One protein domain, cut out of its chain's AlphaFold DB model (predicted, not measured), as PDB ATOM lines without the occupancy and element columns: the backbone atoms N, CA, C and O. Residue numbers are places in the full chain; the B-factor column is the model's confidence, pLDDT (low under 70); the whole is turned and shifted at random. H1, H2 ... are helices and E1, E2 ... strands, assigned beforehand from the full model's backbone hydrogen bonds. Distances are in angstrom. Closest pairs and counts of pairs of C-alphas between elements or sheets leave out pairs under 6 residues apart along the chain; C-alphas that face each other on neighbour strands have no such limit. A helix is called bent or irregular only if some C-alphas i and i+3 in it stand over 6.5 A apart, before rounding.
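AT A GLANCE: This is residues 4 to 177 of the 467 residues of an uncharacterized protein of Actinobacteria bacterium (UniProt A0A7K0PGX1). A two-helix body, with H4 and the longer, kinked H5 side by side, makes one end of the domain, and the small parallel pair of strands E3 and E4 packs on residues 143 to 155 of H5. H3 lies at the opposite end, the small hairpin of E1 and E2 lies between it and the two-helix body, and H1 is set off at the periphery within a low-confidence stretch. The printed part has 174 residues, with five named helices and four named strands in the order H1 H2 H3 E1 E2 H4 E3 H5 E4; the sheet E1 - E2 is antiparallel and the sheet E3 - E4 parallel. The class is mostly helix, though under half of the residues are in named elements. The whole is compact, with a radius of gyration of the C-alphas of 16.2 A and spans of 46 by 39 by 24 A.

HOW THE PARTS SIT: Residues 4 to 5 pair, antiparallel, with residues 85 to 86 of E2, residues 83 to 87. H1, residues 17 to 22, is apart from H2, residues 30 to 35, and from H3, residues 47 to 61. H3 is apart from E2. E1, residues 78 to 80, and E2 form an antiparallel hairpin, with N 78 and O 85 within hydrogen-bond range at 2.8 A. H2 is close to but not clearly touching H4, residues 94 to 107; their closest C-alphas, of Gly 33 and Trp 97, are 7.1 A apart. H4 touches H5, residues 135 to 157, their closest C-alphas being those of Glu 103 and Ala 153 at 5.3 A. They run the same way at a shallow tilt of 33 degrees, only just short of steep. E3, residues 112 to 115, and E4, residues 163 to 166, are parallel neighbours, with N 115 and O 165 within hydrogen-bond range at 2.7 A. E3, H5 and E4 make a strand-helix-strand unit, two parallel neighbour strands with a helix between them along the chain, and its crossover is right-handed. The closest C-alphas of H5 and E4, of Arg 151 and Leu 164, are 6.6 A apart. In H1, H2, H3 and H4 every O i to N i+4 pair is within hydrogen-bond range; in H5 15 of 19 are.

IN THESE COORDINATES: H1 begins at C-alpha 17, (-18.356, 52.642, -11.201). H3 is 21.2 A long, H4 20.1 A and H5 31.2 A. H5 is irregular, with C-alphas 137 and 140 7.9 A apart, and has a kink of 45 degrees near residue 142. E2 is 12.2 A long, and E4 ends at C-alpha 166, (-25.852, 44.506, 10.702).

THE WHOLE: The two C-alphas farthest apart, those of Arg 48 and Gly 160, are 46.6 A apart. The printed part has no cut. The links H2 to H3, H3 to E1 and E3 to H5 are long. The mean pLDDT of the printed part is 85.5, and residues 7 to 29 are under 70.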
ATOM      1  N   VAL A   4     -38.365  50.373  -0.355       87.06
ATOM      2  CA  VAL A   4     -39.090  50.486  -1.627       87.06
ATOM      3  C   VAL A   4     -38.887  51.916  -2.142       87.06
ATOM      4  O   VAL A   4     -39.510  52.856  -1.647       87.06
ATOM      5  N   ASN A   5     -37.944  52.113  -3.068       81.44
ATOM      6  CA  ASN A   5     -37.460  53.449  -3.441       81.44
ATOM      7  C   ASN A   5     -38.297  54.083  -4.557       81.44
ATOM      8  O   ASN A   5     -38.323  53.550  -5.652       81.44
ATOM      9  N   VAL A   6     -38.920  55.238  -4.328       75.31
ATOM     10  CA  VAL A   6     -39.862  55.870  -5.275       75.31
ATOM     11  C   VAL A   6     -39.136  56.726  -6.313       75.31
ATOM     12  O   VAL A   6     -39.558  56.804  -7.463       75.31
ATOM     13  N   ASP A   7     -38.020  57.348  -5.932       69.56
ATOM     14  CA  ASP A   7     -37.255  58.229  -6.827       69.56
ATOM     15  C   ASP A   7     -36.315  57.459  -7.782       69.56
ATOM     16  O   ASP A   7     -35.627  58.048  -8.615       69.56
ATOM     17  N   SER A   8     -36.302  56.127  -7.705       60.88
ATOM     18  CA  SER A   8     -35.410  55.254  -8.474       60.88
ATOM     19  C   SER A   8     -36.009  54.873  -9.834       60.88
ATOM     20  O   SER A   8     -36.093  53.692 -10.160       60.88
ATOM     21  N   ALA A   9     -36.401  55.851 -10.661       50.59
ATOM     22  CA  ALA A   9     -37.025  55.617 -11.980       50.59
ATOM     23  C   ALA A   9     -36.140  54.847 -12.999       50.59
ATOM     24  O   ALA A   9     -36.546  54.600 -14.128       50.59
ATOM     25  N   GLY A  10     -34.934  54.437 -12.598       53.84
ATOM     26  CA  GLY A  10     -34.086  53.487 -13.309       53.84
ATOM     27  C   GLY A  10     -33.374  52.525 -12.361       53.84
ATOM     28  O   GLY A  10     -32.231  52.210 -12.634       53.84
ATOM     29  N   GLY A  11     -33.996  52.127 -11.244       57.28
ATOM     30  CA  GLY A  11     -33.463  51.209 -10.228       57.28
ATOM     31  C   GLY A  11     -32.355  51.783  -9.336       57.28
ATOM     32  O   GLY A  11     -31.934  52.928  -9.508       57.28
ATOM     33  N   GLN A  12     -31.917  51.022  -8.326       60.28
ATOM     34  CA  GLN A  12     -30.782  51.423  -7.483       60.28
ATOM     35  C   GLN A  12     -29.480  51.169  -8.252       60.28
ATOM     36  O   GLN A  12     -29.104  50.019  -8.484       60.28
ATOM     37  N   ALA A  13     -28.806  52.242  -8.664       56.16
ATOM     38  CA  ALA A  13     -27.457  52.165  -9.205       56.16
ATOM     39  C   ALA A  13     -26.448  52.223  -8.045       56.16
ATOM     40  O   ALA A  13     -26.535  53.132  -7.214       56.16
ATOM     41  N   PRO A  14     -25.487  51.289  -7.963       54.97
ATOM     42  CA  PRO A  14     -24.381  51.417  -7.026       54.97
ATOM     43  C   PRO A  14     -23.649  52.745  -7.249       54.97
ATOM     44  O   PRO A  14     -23.446  53.156  -8.390       54.97
ATOM     45  N   SER A  15     -23.210  53.403  -6.176       52.66
ATOM     46  CA  SER A  15     -22.489  54.681  -6.271       52.66
ATOM     47  C   SER A  15     -21.094  54.553  -6.895       52.66
ATOM     48  O   SER A  15     -20.518  55.546  -7.331       52.66
ATOM     49  N   ASP A  16     -20.541  53.340  -6.925       56.44
ATOM     50  CA  ASP A  16     -19.200  53.044  -7.422       56.44
ATOM     51  C   ASP A  16     -19.221  52.513  -8.879       56.44
ATOM     52  O   ASP A  16     -19.915  51.530  -9.169       56.44
ATOM     53  N   PRO A  17     -18.425  53.086  -9.807       58.56
ATOM     54  CA  PRO A  17     -18.356  52.642 -11.201       58.56
ATOM     55  C   PRO A  17     -17.968  51.172 -11.407       58.56
ATOM     56  O   PRO A  17     -18.368  50.575 -12.410       58.56
ATOM     57  N   ALA A  18     -17.178  50.566 -10.512       54.09
ATOM     58  CA  ALA A  18     -16.840  49.146 -10.623       54.09
ATOM     59  C   ALA A  18     -18.025  48.252 -10.237       54.09
ATOM     60  O   ALA A  18     -18.276  47.251 -10.909       54.09
ATOM     61  N   SER A  19     -18.802  48.673  -9.244       56.31
ATOM     62  CA  SER A  19     -20.052  48.037  -8.836       56.31
ATOM     63  C   SER A  19     -21.125  48.158  -9.926       56.31
ATOM     64  O   SER A  19     -21.783  47.171 -10.243       56.31
ATOM     65  N   ILE A  20     -21.231  49.304 -10.613       58.75
ATOM     66  CA  ILE A  20     -22.122  49.465 -11.782       58.75
ATOM     67  C   ILE A  20     -21.823  48.413 -12.863       58.75
ATOM     68  O   ILE A  20     -22.746  47.859 -13.451       58.75
ATOM     69  N   ARG A  21     -20.547  48.069 -13.100       57.12
ATOM     70  CA  ARG A  21     -20.170  47.036 -14.086       57.12
ATOM     71  C   ARG A  21     -20.600  45.619 -13.694       57.12
ATOM     72  O   ARG A  21     -20.762  44.784 -14.581       57.12
ATOM     73  N   MET A  22     -20.775  45.340 -12.401       53.97
ATOM     74  CA  MET A  22     -21.285  44.048 -11.921       53.97
ATOM     75  C   MET A  22     -22.803  43.920 -12.109       53.97
ATOM     76  O   MET A  22     -23.302  42.816 -12.325       53.97
ATOM     77  N   HIS A  23     -23.533  45.037 -12.109       53.66
ATOM     78  CA  HIS A  23     -24.978  45.063 -12.317       53.66
ATOM     79  C   HIS A  23     -25.314  45.358 -13.787       53.66
ATOM     80  O   HIS A  23     -25.296  46.498 -14.237       53.66
ATOM     81  N   ARG A  24     -25.665  44.318 -14.562       55.81
ATOM     82  CA  ARG A  24     -26.085  44.468 -15.977       55.81
ATOM     83  C   ARG A  24     -27.322  45.355 -16.150       55.81
ATOM     84  O   ARG A  24     -27.522  45.909 -17.229       55.81
ATOM     85  N   ARG A  25     -28.160  45.438 -15.116       58.53
ATOM     86  CA  ARG A  25     -29.316  46.327 -15.004       58.53
ATOM     87  C   ARG A  25     -29.420  46.801 -13.551       58.53
ATOM     88  O   ARG A  25     -29.097  46.017 -12.657       58.53
ATOM     89  N   PRO A  26     -29.844  48.045 -13.309       60.66
ATOM     90  CA  PRO A  26     -30.203  48.501 -11.971       60.66
ATOM     91  C   PRO A  26     -31.298  47.625 -11.350       60.66
ATOM     92  O   PRO A  26     -32.153  47.113 -12.070       60.66
ATOM     93  N   ALA A  27     -31.290  47.467 -10.025       60.06
ATOM     94  CA  ALA A  27     -32.340  46.719  -9.337       60.06
ATOM     95  C   ALA A  27     -33.658  47.512  -9.369       60.06
ATOM     96  O   ALA A  27     -33.741  48.597  -8.780       60.06
ATOM     97  N   GLU A  28     -34.677  46.985 -10.053       63.31
ATOM     98  CA  GLU A  28     -36.038  47.528 -10.032       63.31
ATOM     99  C   GLU A  28     -36.643  47.286  -8.645       63.31
ATOM    100  O   GLU A  28     -37.098  46.201  -8.313       63.31
ATOM    101  N   THR A  29     -36.598  48.299  -7.782       65.44
ATOM    102  CA  THR A  29     -37.041  48.158  -6.382       65.44
ATOM    103  C   THR A  29     -38.450  48.680  -6.157       65.44
ATOM    104  O   THR A  29     -39.140  48.221  -5.249       65.44
ATOM    105  N   TYR A  30     -38.888  49.634  -6.977       72.50
ATOM    106  CA  TYR A  30     -40.160  50.302  -6.769       72.50
ATOM    107  C   TYR A  30     -41.340  49.498  -7.289       72.50
ATOM    108  O   TYR A  30     -42.197  49.123  -6.502       72.50
ATOM    109  N   ALA A  31     -41.352  49.208  -8.592       71.38
ATOM    110  CA  ALA A  31     -42.481  48.588  -9.268       71.38
ATOM    111  C   ALA A  31     -42.843  47.223  -8.650       71.38
ATOM    112  O   ALA A  31     -43.954  46.944  -8.198       71.38
ATOM    113  N   GLU A  32     -41.839  46.363  -8.505       73.31
ATOM    114  CA  GLU A  32     -42.015  45.058  -7.869       73.31
ATOM    115  C   GLU A  32     -42.435  45.177  -6.399       73.31
ATOM    116  O   GLU A  32     -43.357  44.484  -5.959       73.31
ATOM    117  N   GLY A  33     -41.810  46.091  -5.649       75.88
ATOM    118  CA  GLY A  33     -42.158  46.354  -4.254       75.88
ATOM    119  C   GLY A  33     -43.578  46.901  -4.101       75.88
ATOM    120  O   GLY A  33     -44.282  46.546  -3.153       75.88
ATOM    121  N   ALA A  34     -44.040  47.713  -5.052       76.19
ATOM    122  CA  ALA A  34     -45.372  48.289  -5.046       76.19
ATOM    123  C   ALA A  34     -46.452  47.257  -5.367       76.19
ATOM    124  O   ALA A  34     -47.431  47.158  -4.621       76.19
ATOM    125  N   ARG A  35     -46.235  46.410  -6.381       77.06
ATOM    126  CA  ARG A  35     -47.097  45.249  -6.669       77.06
ATOM    127  C   ARG A  35     -47.168  44.281  -5.492       77.06
ATOM    128  O   ARG A  35     -48.243  43.766  -5.186       77.06
ATOM    129  N   ALA A  36     -46.046  44.069  -4.808       79.44
ATOM    130  CA  ALA A  36     -45.973  43.228  -3.620       79.44
ATOM    131  C   ALA A  36     -46.558  43.888  -2.358       79.44
ATOM    132  O   ALA A  36     -46.689  43.207  -1.343       79.44
ATOM    133  N   ARG A  37     -46.912  45.184  -2.394       85.12
ATOM    134  CA  ARG A  37     -47.297  45.987  -1.214       85.12
ATOM    135  C   ARG A  37     -46.273  45.861  -0.084       85.12
ATOM    136  O   ARG A  37     -46.617  45.664   1.079       85.12
ATOM    137  N   ALA A  38     -44.998  45.930  -0.447       90.69
ATOM    138  CA  ALA A  38     -43.871  45.640   0.425       90.69
ATOM    139  C   ALA A  38     -43.478  46.806   1.344       90.69
ATOM    140  O   ALA A  38     -42.338  46.860   1.784       90.69
ATOM    141  N   TYR A  39     -44.375  47.745   1.627       93.25
ATOM    142  CA  TYR A  39     -44.075  49.020   2.279       93.25
ATOM    143  C   TYR A  39     -44.996  49.295   3.465       93.25
ATOM    144  O   TYR A  39     -46.117  48.788   3.536       93.25
ATOM    145  N   VAL A  40     -44.537  50.146   4.380       95.44
ATOM    146  CA  VAL A  40     -45.382  50.676   5.457       95.44
ATOM    147  C   VAL A  40     -46.342  51.741   4.918       95.44
ATOM    148  O   VAL A  40     -46.031  52.457   3.966       95.44
ATOM    149  N   ARG A  41     -47.533  51.860   5.513       95.50
ATOM    150  CA  ARG A  41     -48.574  52.820   5.097       95.50
ATOM    151  C   ARG A  41     -48.526  54.103   5.930       95.50
ATOM    152  O   ARG A  41     -48.134  54.048   7.098       95.50
ATOM    153  N   PRO A  42     -48.961  55.252   5.381       95.88
ATOM    154  CA  PRO A  42     -48.874  56.535   6.069       95.88
ATOM    155  C   PRO A  42     -49.821  56.609   7.274       95.88
ATOM    156  O   PRO A  42     -50.819  55.867   7.314       95.88
ATOM    157  N   PRO A  43     -49.555  57.536   8.216       95.06
ATOM    158  CA  PRO A  43     -50.496  57.916   9.264       95.06
ATOM    159  C   PRO A  43     -51.871  58.237   8.693       95.06
ATOM    160  O   PRO A  43     -51.983  58.875   7.646       95.06
ATOM    161  N   ALA A  44     -52.938  57.832   9.388       92.12
ATOM    162  CA  ALA A  44     -54.308  58.041   8.914       92.12
ATOM    163  C   ALA A  44     -54.622  59.525   8.632       92.12
ATOM    164  O   ALA A  44     -55.339  59.831   7.679       92.12
ATOM    165  N   ALA A  45     -54.045  60.434   9.426       93.06
ATOM    166  CA  ALA A  45     -54.197  61.879   9.271       93.06
ATOM    167  C   ALA A  45     -53.488  62.446   8.025       93.06
ATOM    168  O   ALA A  45     -53.921  63.466   7.496       93.06
ATOM    169  N   GLU A  46     -52.451  61.772   7.520       94.06
ATOM    170  CA  GLU A  46     -51.586  62.265   6.437       94.06
ATOM    171  C   GLU A  46     -51.809  61.532   5.102       94.06
ATOM    172  O   GLU A  46     -51.215  61.885   4.084       94.06
ATOM    173  N   VAL A  47     -52.693  60.525   5.076       94.56
ATOM    174  CA  VAL A  47     -52.984  59.669   3.908       94.56
ATOM    175  C   VAL A  47     -53.126  60.457   2.601       94.56
ATOM    176  O   VAL A  47     -52.549  60.077   1.582       94.56
ATOM    177  N   ARG A  48     -53.882  61.563   2.613       93.06
ATOM    178  CA  ARG A  48     -54.161  62.342   1.394       93.06
ATOM    179  C   ARG A  48     -52.916  63.028   0.841       93.06
ATOM    180  O   ARG A  48     -52.803  63.177  -0.375       93.06
ATOM    181  N   ASP A  49     -52.007  63.458   1.707       93.19
ATOM    182  CA  ASP A  49     -50.819  64.202   1.298       93.19
ATOM    183  C   ASP A  49     -49.765  63.256   0.726       93.19
ATOM    184  O   ASP A  49     -49.321  63.472  -0.406       93.19
ATOM    185  N   HIS A  50     -49.508  62.124   1.396       92.44
ATOM    186  CA  HIS A  50     -48.657  61.052   0.860       92.44
ATOM    187  C   HIS A  50     -49.191  60.518  -0.480       92.44
ATOM    188  O   HIS A  50     -48.439  60.420  -1.450       92.44
ATOM    189  N   ALA A  51     -50.504  60.258  -0.593       90.88
ATOM    190  CA  ALA A  51     -51.127  59.787  -1.835       90.88
ATOM    191  C   ALA A  51     -50.988  60.793  -2.991       90.88
ATOM    192  O   ALA A  51     -50.737  60.415  -4.141       90.88
ATOM    193  N   ARG A  52     -51.150  62.090  -2.705       91.56
ATOM    194  CA  ARG A  52     -50.984  63.158  -3.697       91.56
ATOM    195  C   ARG A  52     -49.540  63.232  -4.180       91.56
ATOM    196  O   ARG A  52     -49.312  63.298  -5.392       91.56
ATOM    197  N   GLU A  53     -48.591  63.219  -3.250       90.12
ATOM    198  CA  GLU A  53     -47.164  63.347  -3.533       90.12
ATOM    199  C   GLU A  53     -46.634  62.163  -4.343       90.12
ATOM    200  O   GLU A  53     -45.998  62.366  -5.386       90.12
ATOM    201  N   ILE A  54     -46.944  60.933  -3.925       87.31
ATOM    202  CA  ILE A  54     -46.425  59.750  -4.606       87.31
ATOM    203  C   ILE A  54     -46.988  59.612  -6.010       87.31
ATOM    204  O   ILE A  54     -46.230  59.460  -6.965       87.31
ATOM    205  N   ARG A  55     -48.303  59.785  -6.184       87.50
ATOM    206  CA  ARG A  55     -48.916  59.708  -7.513       87.50
ATOM    207  C   ARG A  55     -48.428  60.835  -8.411       87.50
ATOM    208  O   ARG A  55     -48.287  60.640  -9.613       87.50
ATOM    209  N   SER A  56     -48.154  62.020  -7.859       87.19
ATOM    210  CA  SER A  56     -47.519  63.089  -8.630       87.19
ATOM    211  C   SER A  56     -46.103  62.721  -9.067       87.19
ATOM    212  O   SER A  56     -45.703  63.114 -10.161       87.19
ATOM    213  N   THR A  57     -45.347  62.015  -8.230       83.06
ATOM    214  CA  THR A  57     -43.989  61.562  -8.549       83.06
ATOM    215  C   THR A  57     -44.022  60.478  -9.628       83.06
ATOM    216  O   THR A  57     -43.382  60.650 -10.661       83.06
ATOM    217  N   MET A  58     -44.860  59.452  -9.467       79.00
ATOM    218  CA  MET A  58     -45.007  58.361 -10.440       79.00
ATOM    219  C   MET A  58     -45.519  58.846 -11.795       79.00
ATOM    220  O   MET A  58     -44.933  58.519 -12.822       79.00
ATOM    221  N   ARG A  59     -46.524  59.736 -11.820       83.50
ATOM    222  CA  ARG A  59     -47.002  60.335 -13.080       83.50
ATOM    223  C   ARG A  59     -45.899  61.072 -13.838       83.50
ATOM    224  O   ARG A  59     -45.873  61.011 -15.060       83.50
ATOM    225  N   ARG A  60     -44.993  61.767 -13.137       82.56
ATOM    226  CA  ARG A  60     -43.833  62.424 -13.772       82.56
ATOM    227  C   ARG A  60     -42.813  61.417 -14.303       82.56
ATOM    228  O   ARG A  60     -42.140  61.725 -15.279       82.56
ATOM    229  N   ALA A  61     -42.713  60.247 -13.676       75.31
ATOM    230  CA  ALA A  61     -41.854  59.149 -14.103       75.31
ATOM    231  C   ALA A  61     -42.482  58.262 -15.200       75.31
ATOM    232  O   ALA A  61     -41.806  57.379 -15.715       75.31
ATOM    233  N   GLY A  62     -43.747  58.495 -15.578       78.81
ATOM    234  CA  GLY A  62     -44.468  57.653 -16.540       78.81
ATOM    235  C   GLY A  62     -44.954  56.316 -15.966       78.81
ATOM    236  O   GLY A  62     -45.238  55.405 -16.735       78.81
ATOM    237  N   ASP A  63     -45.051  56.208 -14.640       76.81
ATOM    238  CA  ASP A  63     -45.460  55.010 -13.903       76.81
ATOM    239  C   ASP A  63     -46.919  55.147 -13.410       76.81
ATOM    240  O   ASP A  63     -47.327  56.198 -12.893       76.81
ATOM    241  N   ASP A  64     -47.725  54.099 -13.598       79.12
ATOM    242  CA  ASP A  64     -49.147  54.035 -13.260       79.12
ATOM    243  C   ASP A  64     -49.511  53.015 -12.164       79.12
ATOM    244  O   ASP A  64     -50.693  52.878 -11.834       79.12
ATOM    245  N   GLU A  65     -48.537  52.378 -11.509       79.12
ATOM    246  CA  GLU A  65     -48.796  51.249 -10.604       79.12
ATOM    247  C   GLU A  65     -49.667  51.571  -9.376       79.12
ATOM    248  O   GLU A  65     -50.308  50.682  -8.811       79.12
ATOM    249  N   LEU A  66     -49.757  52.843  -8.969       79.81
ATOM    250  CA  LEU A  66     -50.620  53.292  -7.865       79.81
ATOM    251  C   LEU A  66     -51.928  53.964  -8.314       79.81
ATOM    252  O   LEU A  66     -52.658  54.491  -7.468       79.81
ATOM    253  N   GLN A  67     -52.262  53.978  -9.612       79.69
ATOM    254  CA  GLN A  67     -53.490  54.632 -10.090       79.69
ATOM    255  C   GLN A  67     -54.770  53.984  -9.531       79.69
ATOM    256  O   GLN A  67     -55.738  54.693  -9.267       79.69
ATOM    257  N   GLY A  68     -54.765  52.667  -9.296       82.50
ATOM    258  CA  GLY A  68     -55.900  51.916  -8.736       82.50
ATOM    259  C   GLY A  68     -55.816  51.620  -7.234       82.50
ATOM    260  O   GLY A  68     -56.715  50.982  -6.688       82.50
ATOM    261  N   VAL A  69     -54.744  52.038  -6.555       85.50
ATOM    262  CA  VAL A  69     -54.532  51.744  -5.129       85.50
ATOM    263  C   VAL A  69     -55.270  52.781  -4.276       85.50
ATOM    264  O   VAL A  69     -55.063  53.976  -4.504       85.50
ATOM    265  N   PRO A  70     -56.115  52.378  -3.300       90.56
ATOM    266  CA  PRO A  70     -56.774  53.313  -2.390       90.56
ATOM    267  C   PRO A  70     -55.769  54.203  -1.659       90.56
ATOM    268  O   PRO A  70     -54.707  53.731  -1.268       90.56
ATOM    269  N   ASP A  71     -56.120  55.466  -1.399       91.25
ATOM    270  CA  ASP A  71     -55.224  56.413  -0.712       91.25
ATOM    271  C   ASP A  71     -54.700  55.839   0.613       91.25
ATOM    272  O   ASP A  71     -53.528  55.981   0.933       91.25
ATOM    273  N   ALA A  72     -55.548  55.134   1.368       89.12
ATOM    274  CA  ALA A  72     -55.174  54.541   2.651       89.12
ATOM    275  C   ALA A  72     -54.118  53.424   2.552       89.12
ATOM    276  O   ALA A  72     -53.523  53.095   3.582       89.12
ATOM    277  N   ASP A  73     -53.907  52.872   1.354       89.25
ATOM    278  CA  ASP A  73     -53.009  51.756   1.048       89.25
ATOM    279  C   ASP A  73     -51.800  52.166   0.194       89.25
ATOM    280  O   ASP A  73     -51.025  51.301  -0.205       89.25
ATOM    281  N   VAL A  74     -51.605  53.460  -0.082       90.31
ATOM    282  CA  VAL A  74     -50.347  53.951  -0.672       90.31
ATOM    283  C   VAL A  74     -49.204  53.829   0.351       90.31
ATOM    284  O   VAL A  74     -49.469  53.779   1.558       90.31
ATOM    285  N   PRO A  75     -47.931  53.798  -0.076       91.62
ATOM    286  CA  PRO A  75     -46.808  53.813   0.856       91.62
ATOM    287  C   PRO A  75     -46.693  55.140   1.608       91.62
ATOM    288  O   PRO A  75     -46.988  56.216   1.085       91.62
ATOM    289  N   TYR A  76     -46.181  55.051   2.829       93.81
ATOM    290  CA  TYR A  76     -45.609  56.181   3.548       93.81
ATOM    291  C   TYR A  76     -44.323  56.631   2.847       93.81
ATOM    292  O   TYR A  76     -43.457  55.798   2.573       93.81
ATOM    293  N   LEU A  77     -44.188  57.926   2.576       91.00
ATOM    294  CA  LEU A  77     -42.991  58.500   1.973       91.00
ATOM    295  C   LEU A  77     -42.066  59.096   3.034       91.00
ATOM    296  O   LEU A  77     -42.471  59.948   3.821       91.00
ATOM    297  N   ALA A  78     -40.798  58.695   2.995       90.19
ATOM    298  CA  ALA A  78     -39.725  59.272   3.789       90.19
ATOM    299  C   ALA A  78     -38.479  59.538   2.940       90.19
ATOM    300  O   ALA A  78     -38.197  58.841   1.961       90.19
ATOM    301  N   GLN A  79     -37.716  60.549   3.354       87.75
ATOM    302  CA  GLN A  79     -36.389  60.819   2.819       87.75
ATOM    303  C   GLN A  79     -35.370  59.869   3.455       87.75
ATOM    304  O   GLN A  79     -35.301  59.736   4.676       87.75
ATOM    305  N   TRP A  80     -34.529  59.272   2.618       84.62
ATOM    306  CA  TRP A  80     -33.349  58.514   3.013       84.62
ATOM    307  C   TRP A  80     -32.164  58.895   2.116       84.62
ATOM    308  O   TRP A  80     -32.272  59.770   1.250       84.62
ATOM    309  N   TRP A  81     -30.993  58.306   2.345       80.38
ATOM    310  CA  TRP A  81     -29.758  58.761   1.695       80.38
ATOM    311  C   TRP A  81     -29.698  58.467   0.181       80.38
ATOM    312  O   TRP A  81     -28.910  59.103  -0.516       80.38
ATOM    313  N   MET A  82     -30.560  57.585  -0.342       75.56
ATOM    314  CA  MET A  82     -30.712  57.294  -1.783       75.56
ATOM    315  C   MET A  82     -31.979  57.910  -2.418       75.56
ATOM    316  O   MET A  82     -32.412  57.468  -3.485       75.56
ATOM    317  N   GLY A  83     -32.594  58.914  -1.782       82.06
ATOM    318  CA  GLY A  83     -33.770  59.621  -2.310       82.06
ATOM    319  C   GLY A  83     -35.000  59.483  -1.417       82.06
ATOM    320  O   GLY A  83     -34.871  59.406  -0.197       82.06
ATOM    321  N   ARG A  84     -36.201  59.473  -1.998       85.88
ATOM    322  CA  ARG A  84     -37.454  59.236  -1.268       85.88
ATOM    323  C   ARG A  84     -37.987  57.840  -1.537       85.88
ATOM    324  O   ARG A  84     -38.038  57.383  -2.677       85.88
ATOM    325  N   GLY A  85     -38.440  57.177  -0.486       88.50
ATOM    326  CA  GLY A  85     -38.996  55.834  -0.559       88.50
ATOM    327  C   GLY A  85     -39.832  55.504   0.663       88.50
ATOM    328  O   GLY A  85     -40.168  56.383   1.455       88.50
ATOM    329  N   SER A  86     -40.137  54.223   0.823       92.06
ATOM    330  CA  SER A  86     -40.797  53.690   2.010       92.06
ATOM    331  C   SER A  86     -39.993  52.539   2.610       92.06
ATOM    332  O   SER A  86     -39.515  51.693   1.846       92.06
ATOM    333  N   PRO A  87     -39.850  52.454   3.944       94.00
ATOM    334  CA  PRO A  87     -39.308  51.273   4.603       94.00
ATOM    335  C   PRO A  87     -40.079  50.005   4.223       94.00
ATOM    336  O   PRO A  87     -41.310  50.026   4.119       94.00
ATOM    337  N   VAL A  88     -39.366  48.888   4.062       94.62
ATOM    338  CA  VAL A  88     -40.008  47.598   3.789       94.62
ATOM    339  C   VAL A  88     -40.866  47.153   4.969       94.62
ATOM    340  O   VAL A  88     -40.408  47.131   6.114       94.62
ATOM    341  N   ASP A  89     -42.098  46.736   4.694       95.31
ATOM    342  CA  ASP A  89     -42.974  46.138   5.698       95.31
ATOM    343  C   ASP A  89     -42.701  44.633   5.843       95.31
ATOM    344  O   ASP A  89     -43.180  43.797   5.072       95.31
ATOM    345  N   PHE A  90     -41.941  44.285   6.883       95.56
ATOM    346  CA  PHE A  90     -41.610  42.900   7.230       95.56
ATOM    347  C   PHE A  90     -42.736  42.127   7.944       95.56
ATOM    348  O   PHE A  90     -42.537  40.980   8.342       95.56
ATOM    349  N   THR A  91     -43.909  42.732   8.142       95.38
ATOM    350  CA  THR A  91     -45.064  42.115   8.829       95.38
ATOM    351  C   THR A  91     -46.065  41.482   7.874       95.38
ATOM    352  O   THR A  91     -46.972  40.771   8.303       95.38
ATOM    353  N   GLY A  92     -45.893  41.732   6.578       92.12
ATOM    354  CA  GLY A  92     -46.762  41.238   5.527       92.12
ATOM    355  C   GLY A  92     -45.974  40.671   4.342       92.12
ATOM    356  O   GLY A  92     -44.900  40.096   4.527       92.12
ATOM    357  N   PRO A  93     -46.493  40.815   3.109       90.44
ATOM    358  CA  PRO A  93     -45.871  40.242   1.912       90.44
ATOM    359  C   PRO A  93     -44.484  40.825   1.585       90.44
ATOM    360  O   PRO A  93     -43.715  40.188   0.863       90.44
ATOM    361  N   GLY A  94     -44.137  41.991   2.143       92.50
ATOM    362  CA  GLY A  94     -42.850  42.647   1.915       92.50
ATOM    363  C   GLY A  94     -41.635  41.852   2.386       92.50
ATOM    364  O   GLY A  94     -40.588  41.936   1.749       92.50
ATOM    365  N   GLU A  95     -41.767  41.019   3.426       95.31
ATOM    366  CA  GLU A  95     -40.664  40.161   3.888       95.31
ATOM    367  C   GLU A  95     -40.238  39.161   2.817       95.31
ATOM    368  O   GLU A  95     -39.053  39.054   2.513       95.31
ATOM    369  N   ALA A  96     -41.203  38.456   2.220       94.62
ATOM    370  CA  ALA A  96     -40.925  37.441   1.213       94.62
ATOM    371  C   ALA A  96     -40.344  38.064  -0.063       94.62
ATOM    372  O   ALA A  96     -39.398  37.513  -0.625       94.62
ATOM    373  N   TRP A  97     -40.875  39.219  -0.479       91.62
ATOM    374  CA  TRP A  97     -40.342  39.984  -1.606       91.62
ATOM    375  C   TRP A  97     -38.891  40.408  -1.355       91.62
ATOM    376  O   TRP A  97     -38.008  40.079  -2.141       91.62
ATOM    377  N   TRP A  98     -38.617  41.063  -0.224       92.38
ATOM    378  CA  TRP A  98     -37.275  41.548   0.092       92.38
ATOM    379  C   TRP A  98     -36.262  40.408   0.251       92.38
ATOM    380  O   TRP A  98     -35.115  40.510  -0.190       92.38
ATOM    381  N   ARG A  99     -36.690  39.290   0.848       94.81
ATOM    382  CA  ARG A  99     -35.867  38.085   0.964       94.81
ATOM    383  C   ARG A  99     -35.507  37.513  -0.406       94.81
ATOM    384  O   ARG A  99     -34.345  37.175  -0.600       94.81
ATOM    385  N   ALA A 100     -36.458  37.430  -1.338       91.75
ATOM    386  CA  ALA A 100     -36.208  36.905  -2.682       91.75
ATOM    387  C   ALA A 100     -35.127  37.716  -3.419       91.75
ATOM    388  O   ALA A 100     -34.185  37.130  -3.945       91.75
ATOM    389  N   GLN A 101     -35.173  39.053  -3.333       87.25
ATOM    390  CA  GLN A 101     -34.137  39.923  -3.914       87.25
ATOM    391  C   GLN A 101     -32.737  39.625  -3.345       87.25
ATOM    392  O   GLN A 101     -31.730  39.612  -4.061       87.25
ATOM    393  N   ALA A 102     -32.654  39.362  -2.036       90.69
ATOM    394  CA  ALA A 102     -31.399  38.966  -1.407       90.69
ATOM    395  C   ALA A 102     -30.941  37.576  -1.884       90.69
ATOM    396  O   ALA A 102     -29.765  37.403  -2.204       90.69
ATOM    397  N   GLU A 103     -31.848  36.600  -1.970       93.00
ATOM    398  CA  GLU A 103     -31.559  35.234  -2.434       93.00
ATOM    399  C   GLU A 103     -31.016  35.207  -3.871       93.00
ATOM    400  O   GLU A 103     -30.077  34.458  -4.142       93.00
ATOM    401  N   GLU A 104     -31.513  36.068  -4.765       87.62
ATOM    402  CA  GLU A 104     -30.977  36.222  -6.126       87.62
ATOM    403  C   GLU A 104     -29.514  36.677  -6.128       87.62
ATOM    404  O   GLU A 104     -28.675  36.112  -6.833       87.62
ATOM    405  N   THR A 105     -29.176  37.660  -5.290       84.94
ATOM    406  CA  THR A 105     -27.790  38.136  -5.155       84.94
ATOM    407  C   THR A 105     -26.896  37.058  -4.543       84.94
ATOM    408  O   THR A 105     -25.775  36.828  -5.002       84.94
ATOM    409  N   LEU A 106     -27.390  36.355  -3.522       90.00
ATOM    410  CA  LEU A 106     -26.667  35.262  -2.876       90.00
ATOM    411  C   LEU A 106     -26.413  34.091  -3.839       90.00
ATOM    412  O   LEU A 106     -25.360  33.453  -3.749       90.00
ATOM    413  N   ALA A 107     -27.323  33.825  -4.781       89.44
ATOM    414  CA  ALA A 107     -27.176  32.771  -5.785       89.44
ATOM    415  C   ALA A 107     -25.987  33.001  -6.740       89.44
ATOM    416  O   ALA A 107     -25.474  32.045  -7.319       89.44
ATOM    417  N   LEU A 108     -25.478  34.238  -6.840       88.94
ATOM    418  CA  LEU A 108     -24.248  34.564  -7.580       88.94
ATOM    419  C   LEU A 108     -22.968  34.057  -6.891       88.94
ATOM    420  O   LEU A 108     -21.878  34.177  -7.447       88.94
ATOM    421  N   GLY A 109     -23.080  33.506  -5.680       88.19
ATOM    422  CA  GLY A 109     -21.964  32.968  -4.905       88.19
ATOM    423  C   GLY A 109     -21.571  33.822  -3.699       88.19
ATOM    424  O   GLY A 109     -20.793  33.353  -2.870       88.19
ATOM    425  N   VAL A 110     -22.135  35.023  -3.548       90.19
ATOM    426  CA  VAL A 110     -21.921  35.890  -2.379       90.19
ATOM    427  C   VAL A 110     -22.400  35.178  -1.109       90.19
ATOM    428  O   VAL A 110     -23.538  34.722  -1.048       90.19
ATOM    429  N   ARG A 111     -21.535  35.082  -0.091       91.31
ATOM    430  CA  ARG A 111     -21.803  34.387   1.189       91.31
ATOM    431  C   ARG A 111     -22.070  35.325   2.369       91.31
ATOM    432  O   ARG A 111     -22.246  34.868   3.494       91.31
ATOM    433  N   GLY A 112     -22.079  36.637   2.142       92.00
ATOM    434  CA  GLY A 112     -22.199  37.636   3.201       92.00
ATOM    435  C   GLY A 112     -23.220  38.721   2.885       92.00
ATOM    436  O   GLY A 112     -23.306  39.170   1.747       92.00
ATOM    437  N   ILE A 113     -23.956  39.176   3.902       93.25
ATOM    438  CA  ILE A 113     -24.838  40.348   3.817       93.25
ATOM    439  C   ILE A 113     -24.433  41.360   4.891       93.25
ATOM    440  O   ILE A 113     -24.419  41.030   6.079       93.25
ATOM    441  N   LYS A 114     -24.166  42.607   4.480       93.06
ATOM    442  CA  LYS A 114     -24.109  43.777   5.372       93.06
ATOM    443  C   LYS A 114     -25.481  44.463   5.372       93.06
ATOM    444  O   LYS A 114     -25.811  45.238   4.480       93.06
ATOM    445  N   ALA A 115     -26.300  44.119   6.361       92.94
ATOM    446  CA  ALA A 115     -27.637  44.635   6.607       92.94
ATOM    447  C   ALA A 115     -27.574  46.012   7.287       92.94
ATOM    448  O   ALA A 115     -27.699  46.138   8.508       92.94
ATOM    449  N   ASP A 116     -27.338  47.035   6.472       91.19
ATOM    450  CA  ASP A 116     -27.247  48.430   6.905       91.19
ATOM    451  C   ASP A 116     -28.594  49.171   6.823       91.19
ATOM    452  O   ASP A 116     -29.510  48.716   6.124       91.19
ATOM    453  N   ASP A 117     -28.678  50.316   7.505       88.75
ATOM    454  CA  ASP A 117     -29.783  51.287   7.413       88.75
ATOM    455  C   ASP A 117     -31.156  50.744   7.838       88.75
ATOM    456  O   ASP A 117     -32.183  50.952   7.192       88.75
ATOM    457  N   GLY A 118     -31.146  49.970   8.926       89.50
ATOM    458  CA  GLY A 118     -32.305  49.269   9.476       89.50
ATOM    459  C   GLY A 118     -32.859  49.901  10.755       89.50
ATOM    460  O   GLY A 118     -33.337  49.168  11.625       89.50
ATOM    461  N   GLU A 119     -32.690  51.208  10.962       90.50
ATOM    462  CA  GLU A 119     -33.065  51.885  12.206       90.50
ATOM    463  C   GLU A 119     -34.542  52.305  12.263       90.50
ATOM    464  O   GLU A 119     -35.156  52.682  11.270       90.50
ATOM    465  N   GLY A 120     -35.107  52.311  13.473       89.62
ATOM    466  CA  GLY A 120     -36.510  52.666  13.691       89.62
ATOM    467  C   GLY A 120     -36.858  54.142  13.493       89.62
ATOM    468  O   GLY A 120     -38.032  54.462  13.362       89.62
ATOM    469  N   TYR A 121     -35.879  55.054  13.448       90.00
ATOM    470  CA  TYR A 121     -36.163  56.495  13.347       90.00
ATOM    471  C   TYR A 121     -36.819  56.898  12.016       90.00
ATOM    472  O   TYR A 121     -37.384  57.983  11.916       90.00
ATOM    473  N   TYR A 122     -36.790  56.020  11.010       91.50
ATOM    474  CA  TYR A 122     -37.521  56.189   9.754       91.50
ATOM    475  C   TYR A 122     -39.034  55.958   9.873       91.50
ATOM    476  O   TYR A 122     -39.759  56.198   8.911       91.50
ATOM    477  N   LEU A 123     -39.515  55.470  11.020       94.69
ATOM    478  CA  LEU A 123     -40.887  55.015  11.235       94.69
ATOM    479  C   LEU A 123     -41.579  55.879  12.310       94.69
ATOM    480  O   LEU A 123     -41.505  55.539  13.494       94.69
ATOM    481  N   PRO A 124     -42.255  56.984  11.924       94.88
ATOM    482  CA  PRO A 124     -43.077  57.791  12.829       94.88
ATOM    483  C   PRO A 124     -44.125  56.976  13.584       94.88
ATOM    484  O   PRO A 124     -44.538  55.914  13.127       94.88
ATOM    485  N   GLU A 125     -44.610  57.496  14.713       96.25
ATOM    486  CA  GLU A 125     -45.440  56.726  15.645       96.25
ATOM    487  C   GLU A 125     -46.704  56.124  15.006       96.25
ATOM    488  O   GLU A 125     -47.061  54.983  15.303       96.25
ATOM    489  N   ASP A 126     -47.308  56.854  14.066       96.25
ATOM    490  CA  ASP A 126     -48.603  56.540  13.463       96.25
ATOM    491  C   ASP A 126     -48.521  55.835  12.102       96.25
ATOM    492  O   ASP A 126     -49.560  55.563  11.490       96.25
ATOM    493  N   VAL A 127     -47.321  55.515  11.593       96.50
ATOM    494  CA  VAL A 127     -47.225  54.676  10.381       96.50
ATOM    495  C   VAL A 127     -47.871  53.323  10.646       96.50
ATOM    496  O   VAL A 127     -47.826  52.819  11.766       96.50
ATOM    497  N   ARG A 128     -48.475  52.722   9.622       96.38
ATOM    498  CA  ARG A 128     -49.305  51.521   9.761       96.38
ATOM    499  C   ARG A 128     -48.679  50.341   9.029       96.38
ATOM    500  O   ARG A 128     -48.503  50.392   7.811       96.38
ATOM    501  N   PHE A 129     -48.416  49.267   9.762       96.62
ATOM    502  CA  PHE A 129     -47.924  48.001   9.224       96.62
ATOM    503  C   PHE A 129     -49.075  47.108   8.727       96.62
ATOM    504  O   PHE A 129     -50.259  47.371   8.978       96.62
ATOM    505  N   ALA A 130     -48.750  46.057   7.980       94.94
ATOM    506  CA  ALA A 130     -49.689  45.084   7.433       94.94
ATOM    507  C   ALA A 130     -50.401  44.275   8.525       94.94
ATOM    508  O   ALA A 130     -51.593  44.005   8.390       94.94
ATOM    509  N   ASP A 131     -49.710  43.958   9.623       95.50
ATOM    510  CA  ASP A 131     -50.280  43.254  10.781       95.50
ATOM    511  C   ASP A 131     -51.146  44.136  11.704       95.50
ATOM    512  O   ASP A 131     -51.658  43.662  12.718       95.50
ATOM    513  N   GLY A 132     -51.322  45.415  11.355       95.12
ATOM    514  CA  GLY A 132     -52.099  46.387  12.123       95.12
ATOM    515  C   GLY A 132     -51.320  47.089  13.236       95.12
ATOM    516  O   GLY A 132     -51.877  47.979  13.877       95.12
ATOM    517  N   SER A 133     -50.049  46.738  13.462       96.69
ATOM    518  CA  SER A 133     -49.182  47.485  14.378       96.69
ATOM    519  C   SER A 133     -48.818  48.868  13.828       96.69
ATOM    520  O   SER A 133     -48.963  49.148  12.632       96.69
ATOM    521  N   THR A 134     -48.344  49.744  14.717       97.25
ATOM    522  CA  THR A 134     -47.892  51.094  14.359       97.25
ATOM    523  C   THR A 134     -46.400  51.291  14.606       97.25
ATOM    524  O   THR A 134     -45.770  50.502  15.325       97.25
ATOM    525  N   GLY A 135     -45.823  52.363  14.056       96.12
ATOM    526  CA  GLY A 135     -44.434  52.751  14.322       96.12
ATOM    527  C   GLY A 135     -44.122  52.864  15.813       96.12
ATOM    528  O   GLY A 135     -43.103  52.332  16.249       96.12
ATOM    529  N   ALA A 136     -45.047  53.395  16.619       95.81
ATOM    530  CA  ALA A 136     -44.910  53.503  18.076       95.81
ATOM    531  C   ALA A 136     -44.570  52.158  18.739       95.81
ATOM    532  O   ALA A 136     -43.797  52.084  19.692       95.81
ATOM    533  N   THR A 137     -45.141  51.075  18.211       94.44
ATOM    534  CA  THR A 137     -44.989  49.722  18.759       94.44
ATOM    535  C   THR A 137     -43.897  48.901  18.080       94.44
ATOM    536  O   THR A 137     -43.431  47.915  18.656       94.44
ATOM    537  N   ARG A 138     -43.484  49.277  16.860       93.12
ATOM    538  CA  ARG A 138     -42.659  48.411  16.006       93.12
ATOM    539  C   ARG A 138     -41.350  49.013  15.513       93.12
ATOM    540  O   ARG A 138     -40.458  48.242  15.159       93.12
ATOM    541  N   ALA A 139     -41.189  50.334  15.525       93.81
ATOM    542  CA  ALA A 139     -40.025  51.019  14.955       93.81
ATOM    543  C   ALA A 139     -38.691  50.381  15.379       93.81
ATOM    544  O   ALA A 139     -37.859  50.042  14.542       93.81
ATOM    545  N   TRP A 140     -38.519  50.104  16.672       90.88
ATOM    546  CA  TRP A 140     -37.282  49.524  17.201       90.88
ATOM    547  C   TRP A 140     -37.077  48.038  16.887       90.88
ATOM    548  O   TRP A 140     -35.945  47.562  16.872       90.88
ATOM    549  N   ARG A 141     -38.152  47.295  16.600       91.56
ATOM    550  CA  ARG A 141     -38.091  45.879  16.207       91.56
ATOM    551  C   ARG A 141     -37.846  45.698  14.708       91.56
ATOM    552  O   ARG A 141     -37.360  44.646  14.304       91.56
ATOM    553  N   TRP A 142     -38.126  46.715  13.897       93.75
ATOM    554  CA  TRP A 142     -37.993  46.661  12.441       93.75
ATOM    555  C   TRP A 142     -36.606  46.186  11.974       93.75
ATOM    556  O   TRP A 142     -36.509  45.307  11.119       93.75
ATOM    557  N   GLY A 143     -35.532  46.662  12.615       92.50
ATOM    558  CA  GLY A 143     -34.168  46.203  12.340       92.50
ATOM    559  C   GLY A 143     -33.919  44.715  12.641       92.50
ATOM    560  O   GLY A 143     -33.132  44.064  11.955       92.50
ATOM    561  N   ASP A 144     -34.602  44.137  13.635       91.62
ATOM    562  CA  ASP A 144     -34.571  42.688  13.902       91.62
ATOM    563  C   ASP A 144     -35.335  41.902  12.846       91.62
ATOM    564  O   ASP A 144     -34.818  40.903  12.346       91.62
ATOM    565  N   ASP A 145     -36.510  42.378  12.437       93.31
ATOM    566  CA  ASP A 145     -37.287  41.734  11.378       93.31
ATOM    567  C   ASP A 145     -36.496  41.716  10.049       93.31
ATOM    568  O   ASP A 145     -36.356  40.658   9.426       93.31
ATOM    569  N   TYR A 146     -35.857  42.836   9.688       94.56
ATOM    570  CA  TYR A 146     -34.946  42.930   8.540       94.56
ATOM    571  C   TYR A 146     -33.809  41.906   8.619       94.56
ATOM    572  O   TYR A 146     -33.598  41.109   7.700       94.56
ATOM    573  N   ARG A 147     -33.080  41.878   9.737       94.12
ATOM    574  CA  ARG A 147     -31.931  40.980   9.910       94.12
ATOM    575  C   ARG A 147     -32.342  39.510   9.934       94.12
ATOM    576  O   ARG A 147     -31.621  38.668   9.399       94.12
ATOM    577  N   ARG A 148     -33.504  39.177  10.499       93.69
ATOM    578  CA  ARG A 148     -34.064  37.817  10.447       93.69
ATOM    579  C   ARG A 148     -34.423  37.408   9.024       93.69
ATOM    580  O   ARG A 148     -34.145  36.266   8.664       93.69
ATOM    581  N   SER A 149     -34.982  38.315   8.225       95.62
ATOM    582  CA  SER A 149     -35.242  38.063   6.804       95.62
ATOM    583  C   SER A 149     -33.938  37.785   6.041       95.62
ATOM    584  O   SER A 149     -33.814  36.758   5.375       95.62
ATOM    585  N   MET A 150     -32.896  38.600   6.251       95.94
ATOM    586  CA  MET A 150     -31.574  38.389   5.634       95.94
ATOM    587  C   MET A 150     -30.883  37.107   6.098       95.94
ATOM    588  O   MET A 150     -30.264  36.406   5.300       95.94
ATOM    589  N   ARG A 151     -31.025  36.736   7.375       94.69
ATOM    590  CA  ARG A 151     -30.586  35.421   7.850       94.69
ATOM    591  C   ARG A 151     -31.297  34.294   7.110       94.69
ATOM    592  O   ARG A 151     -30.641  33.318   6.767       94.69
ATOM    593  N   ARG A 152     -32.619  34.382   6.933       95.88
ATOM    594  CA  ARG A 152     -33.390  33.345   6.233       95.88
ATOM    595  C   ARG A 152     -32.907  33.201   4.793       95.88
ATOM    596  O   ARG A 152     -32.669  32.075   4.385       95.88
ATOM    597  N   ALA A 153     -32.664  34.313   4.092       96.75
ATOM    598  CA  ALA A 153     -32.049  34.289   2.762       96.75
ATOM    599  C   ALA A 153     -30.710  33.530   2.776       96.75
ATOM    600  O   ALA A 153     -30.522  32.575   2.028       96.75
ATOM    601  N   LEU A 154     -29.805  33.876   3.701       96.50
ATOM    602  CA  LEU A 154     -28.519  33.182   3.849       96.50
ATOM    603  C   LEU A 154     -28.679  31.690   4.162       96.50
ATOM    604  O   LEU A 154     -27.934  30.884   3.626       96.50
ATOM    605  N   GLN A 155     -29.630  31.305   5.011       95.25
ATOM    606  CA  GLN A 155     -29.878  29.900   5.350       95.25
ATOM    607  C   GLN A 155     -30.472  29.108   4.182       95.25
ATOM    608  O   GLN A 155     -30.128  27.940   4.021       95.25
ATOM    609  N   ASN A 156     -31.336  29.733   3.382       96.31
ATOM    610  CA  ASN A 156     -31.955  29.116   2.212       96.31
ATOM    611  C   ASN A 156     -30.934  28.890   1.089       96.31
ATOM    612  O   ASN A 156     -30.944  27.832   0.465       96.31
ATOM    613  N   THR A 157     -30.046  29.860   0.843       96.31
ATOM    614  CA  THR A 157     -29.064  29.778  -0.250       96.31
ATOM    615  C   THR A 157     -27.753  29.101   0.175       96.31
ATOM    616  O   THR A 157     -27.201  28.315  -0.591       96.31
ATOM    617  N   HIS A 158     -27.262  29.373   1.393       94.88
ATOM    618  CA  HIS A 158     -25.942  28.963   1.907       94.88
ATOM    619  C   HIS A 158     -26.033  28.394   3.339       94.88
ATOM    620  O   HIS A 158     -25.530  29.002   4.296       94.88
ATOM    621  N   PRO A 159     -26.694  27.238   3.535       93.88
ATOM    622  CA  PRO A 159     -26.972  26.694   4.862       93.88
ATOM    623  C   PRO A 159     -25.687  26.452   5.665       93.88
ATOM    624  O   PRO A 159     -24.859  25.620   5.309       93.88
ATOM    625  N   GLY A 160     -25.542  27.174   6.780       88.00
ATOM    626  CA  GLY A 160     -24.401  27.051   7.697       88.00
ATOM    627  C   GLY A 160     -23.128  27.800   7.284       88.00
ATOM    628  O   GLY A 160     -22.187  27.824   8.070       88.00
ATOM    629  N   ASP A 161     -23.118  28.436   6.110       87.06
ATOM    630  CA  ASP A 161     -21.933  29.074   5.502       87.06
ATOM    631  C   ASP A 161     -22.099  30.602   5.319       87.06
ATOM    632  O   ASP A 161     -21.201  31.313   4.879       87.06
ATOM    633  N   GLY A 162     -23.277  31.138   5.655       90.75
ATOM    634  CA  GLY A 162     -23.589  32.558   5.512       90.75
ATOM    635  C   GLY A 162     -23.103  33.446   6.666       90.75
ATOM    636  O   GLY A 162     -23.275  33.109   7.840       90.75
ATOM    637  N   VAL A 163     -22.608  34.647   6.344       91.06
ATOM    638  CA  VAL A 163     -22.243  35.690   7.319       91.06
ATOM    639  C   VAL A 163     -23.218  36.864   7.243       91.06
ATOM    640  O   VAL A 163     -23.389  37.490   6.201       91.06
ATOM    641  N   LEU A 164     -23.843  37.205   8.371       93.81
ATOM    642  CA  LEU A 164     -24.700  38.384   8.488       93.81
ATOM    643  C   LEU A 164     -24.036  39.420   9.388       93.81
ATOM    644  O   LEU A 164     -23.745  39.138  10.550       93.81
ATOM    645  N   PHE A 165     -23.869  40.623   8.860       91.75
ATOM    646  CA  PHE A 165     -23.382  41.798   9.566       91.75
ATOM    647  C   PHE A 165     -24.490  42.843   9.572       91.75
ATOM    648  O   PHE A 165     -25.085  43.069   8.528       91.75
ATOM    649  N   GLY A 166     -24.810  43.475  10.696       91.00
ATOM    650  CA  GLY A 166     -25.852  44.506  10.702       91.00
ATOM    651  C   GLY A 166     -25.581  45.629  11.687       91.00
ATOM    652  O   GLY A 166     -24.947  45.400  12.718       91.00
ATOM    653  N   ARG A 167     -26.087  46.823  11.361       91.88
ATOM    654  CA  ARG A 167     -25.948  48.033  12.186       91.88
ATOM    655  C   ARG A 167     -26.970  48.062  13.310       91.88
ATOM    656  O   ARG A 167     -26.622  47.990  14.484       91.88
ATOM    657  N   SER A 168     -28.244  48.113  12.935       89.44
ATOM    658  CA  SER A 168     -29.333  48.233  13.889       89.44
ATOM    659  C   SER A 168     -29.552  46.943  14.673       89.44
ATOM    660  O   SER A 168     -29.251  45.825  14.223       89.44
ATOM    661  N   GLY A 169     -30.086  47.114  15.881       82.62
ATOM    662  CA  GLY A 169     -30.386  46.015  16.769       82.62
ATOM    663  C   GLY A 169     -31.489  46.313  17.783       82.62
ATOM    664  O   GLY A 169     -31.791  47.462  18.082       82.62
ATOM    665  N   TRP A 170     -32.077  45.243  18.315       87.44
ATOM    666  CA  TRP A 170     -33.035  45.204  19.407       87.44
ATOM    667  C   TRP A 170     -32.716  44.028  20.349       87.44
ATOM    668  O   TRP A 170     -31.721  43.319  20.183       87.44
ATOM    669  N   THR A 171     -33.575  43.785  21.335       86.31
ATOM    670  CA  THR A 171     -33.475  42.627  22.230       86.31
ATOM    671  C   THR A 171     -33.420  41.318  21.431       86.31
ATOM    672  O   THR A 171     -34.296  41.051  20.609       86.31
ATOM    673  N   GLY A 172     -32.407  40.484  21.691       86.62
ATOM    674  CA  GLY A 172     -32.231  39.174  21.048       86.62
ATOM    675  C   GLY A 172     -31.271  39.158  19.852       86.62
ATOM    676  O   GLY A 172     -30.944  38.081  19.351       86.62
ATOM    677  N   GLN A 173     -30.755  40.311  19.417       87.31
ATOM    678  CA  GLN A 173     -29.845  40.404  18.265       87.31
ATOM    679  C   GLN A 173     -28.487  39.742  18.454       87.31
ATOM    680  O   GLN A 173     -27.790  39.496  17.478       87.31
ATOM    681  N   GLN A 174     -28.085  39.399  19.672       86.56
ATOM    682  CA  GLN A 174     -26.898  38.579  19.893       86.56
ATOM    683  C   GLN A 174     -27.023  37.191  19.240       86.56
ATOM    684  O   GLN A 174     -26.020  36.588  18.867       86.56
ATOM    685  N   ALA A 175     -28.254  36.705  19.031       86.69
ATOM    686  CA  ALA A 175     -28.517  35.505  18.244       86.69
ATOM    687  C   ALA A 175     -28.494  35.778  16.731       86.69
ATOM    688  O   ALA A 175     -28.538  34.821  15.975       86.69
ATOM    689  N   THR A 176     -28.444  37.057  16.327       88.19
ATOM    690  CA  THR A 176     -28.592  37.805  15.048       88.19
ATOM    691  C   THR A 176     -27.428  37.948  14.055       88.19
ATOM    692  O   THR A 176     -27.430  38.908  13.291       88.19
ATOM    693  N   GLY A 177     -26.378  37.122  14.103       89.19
ATOM    694  CA  GLY A 177     -25.157  37.361  13.319       89.19
ATOM    695  C   GLY A 177     -24.221  38.306  14.073       89.19
ATOM    696  O   GLY A 177     -24.130  38.205  15.295       89.19
TER     697      GLY A 177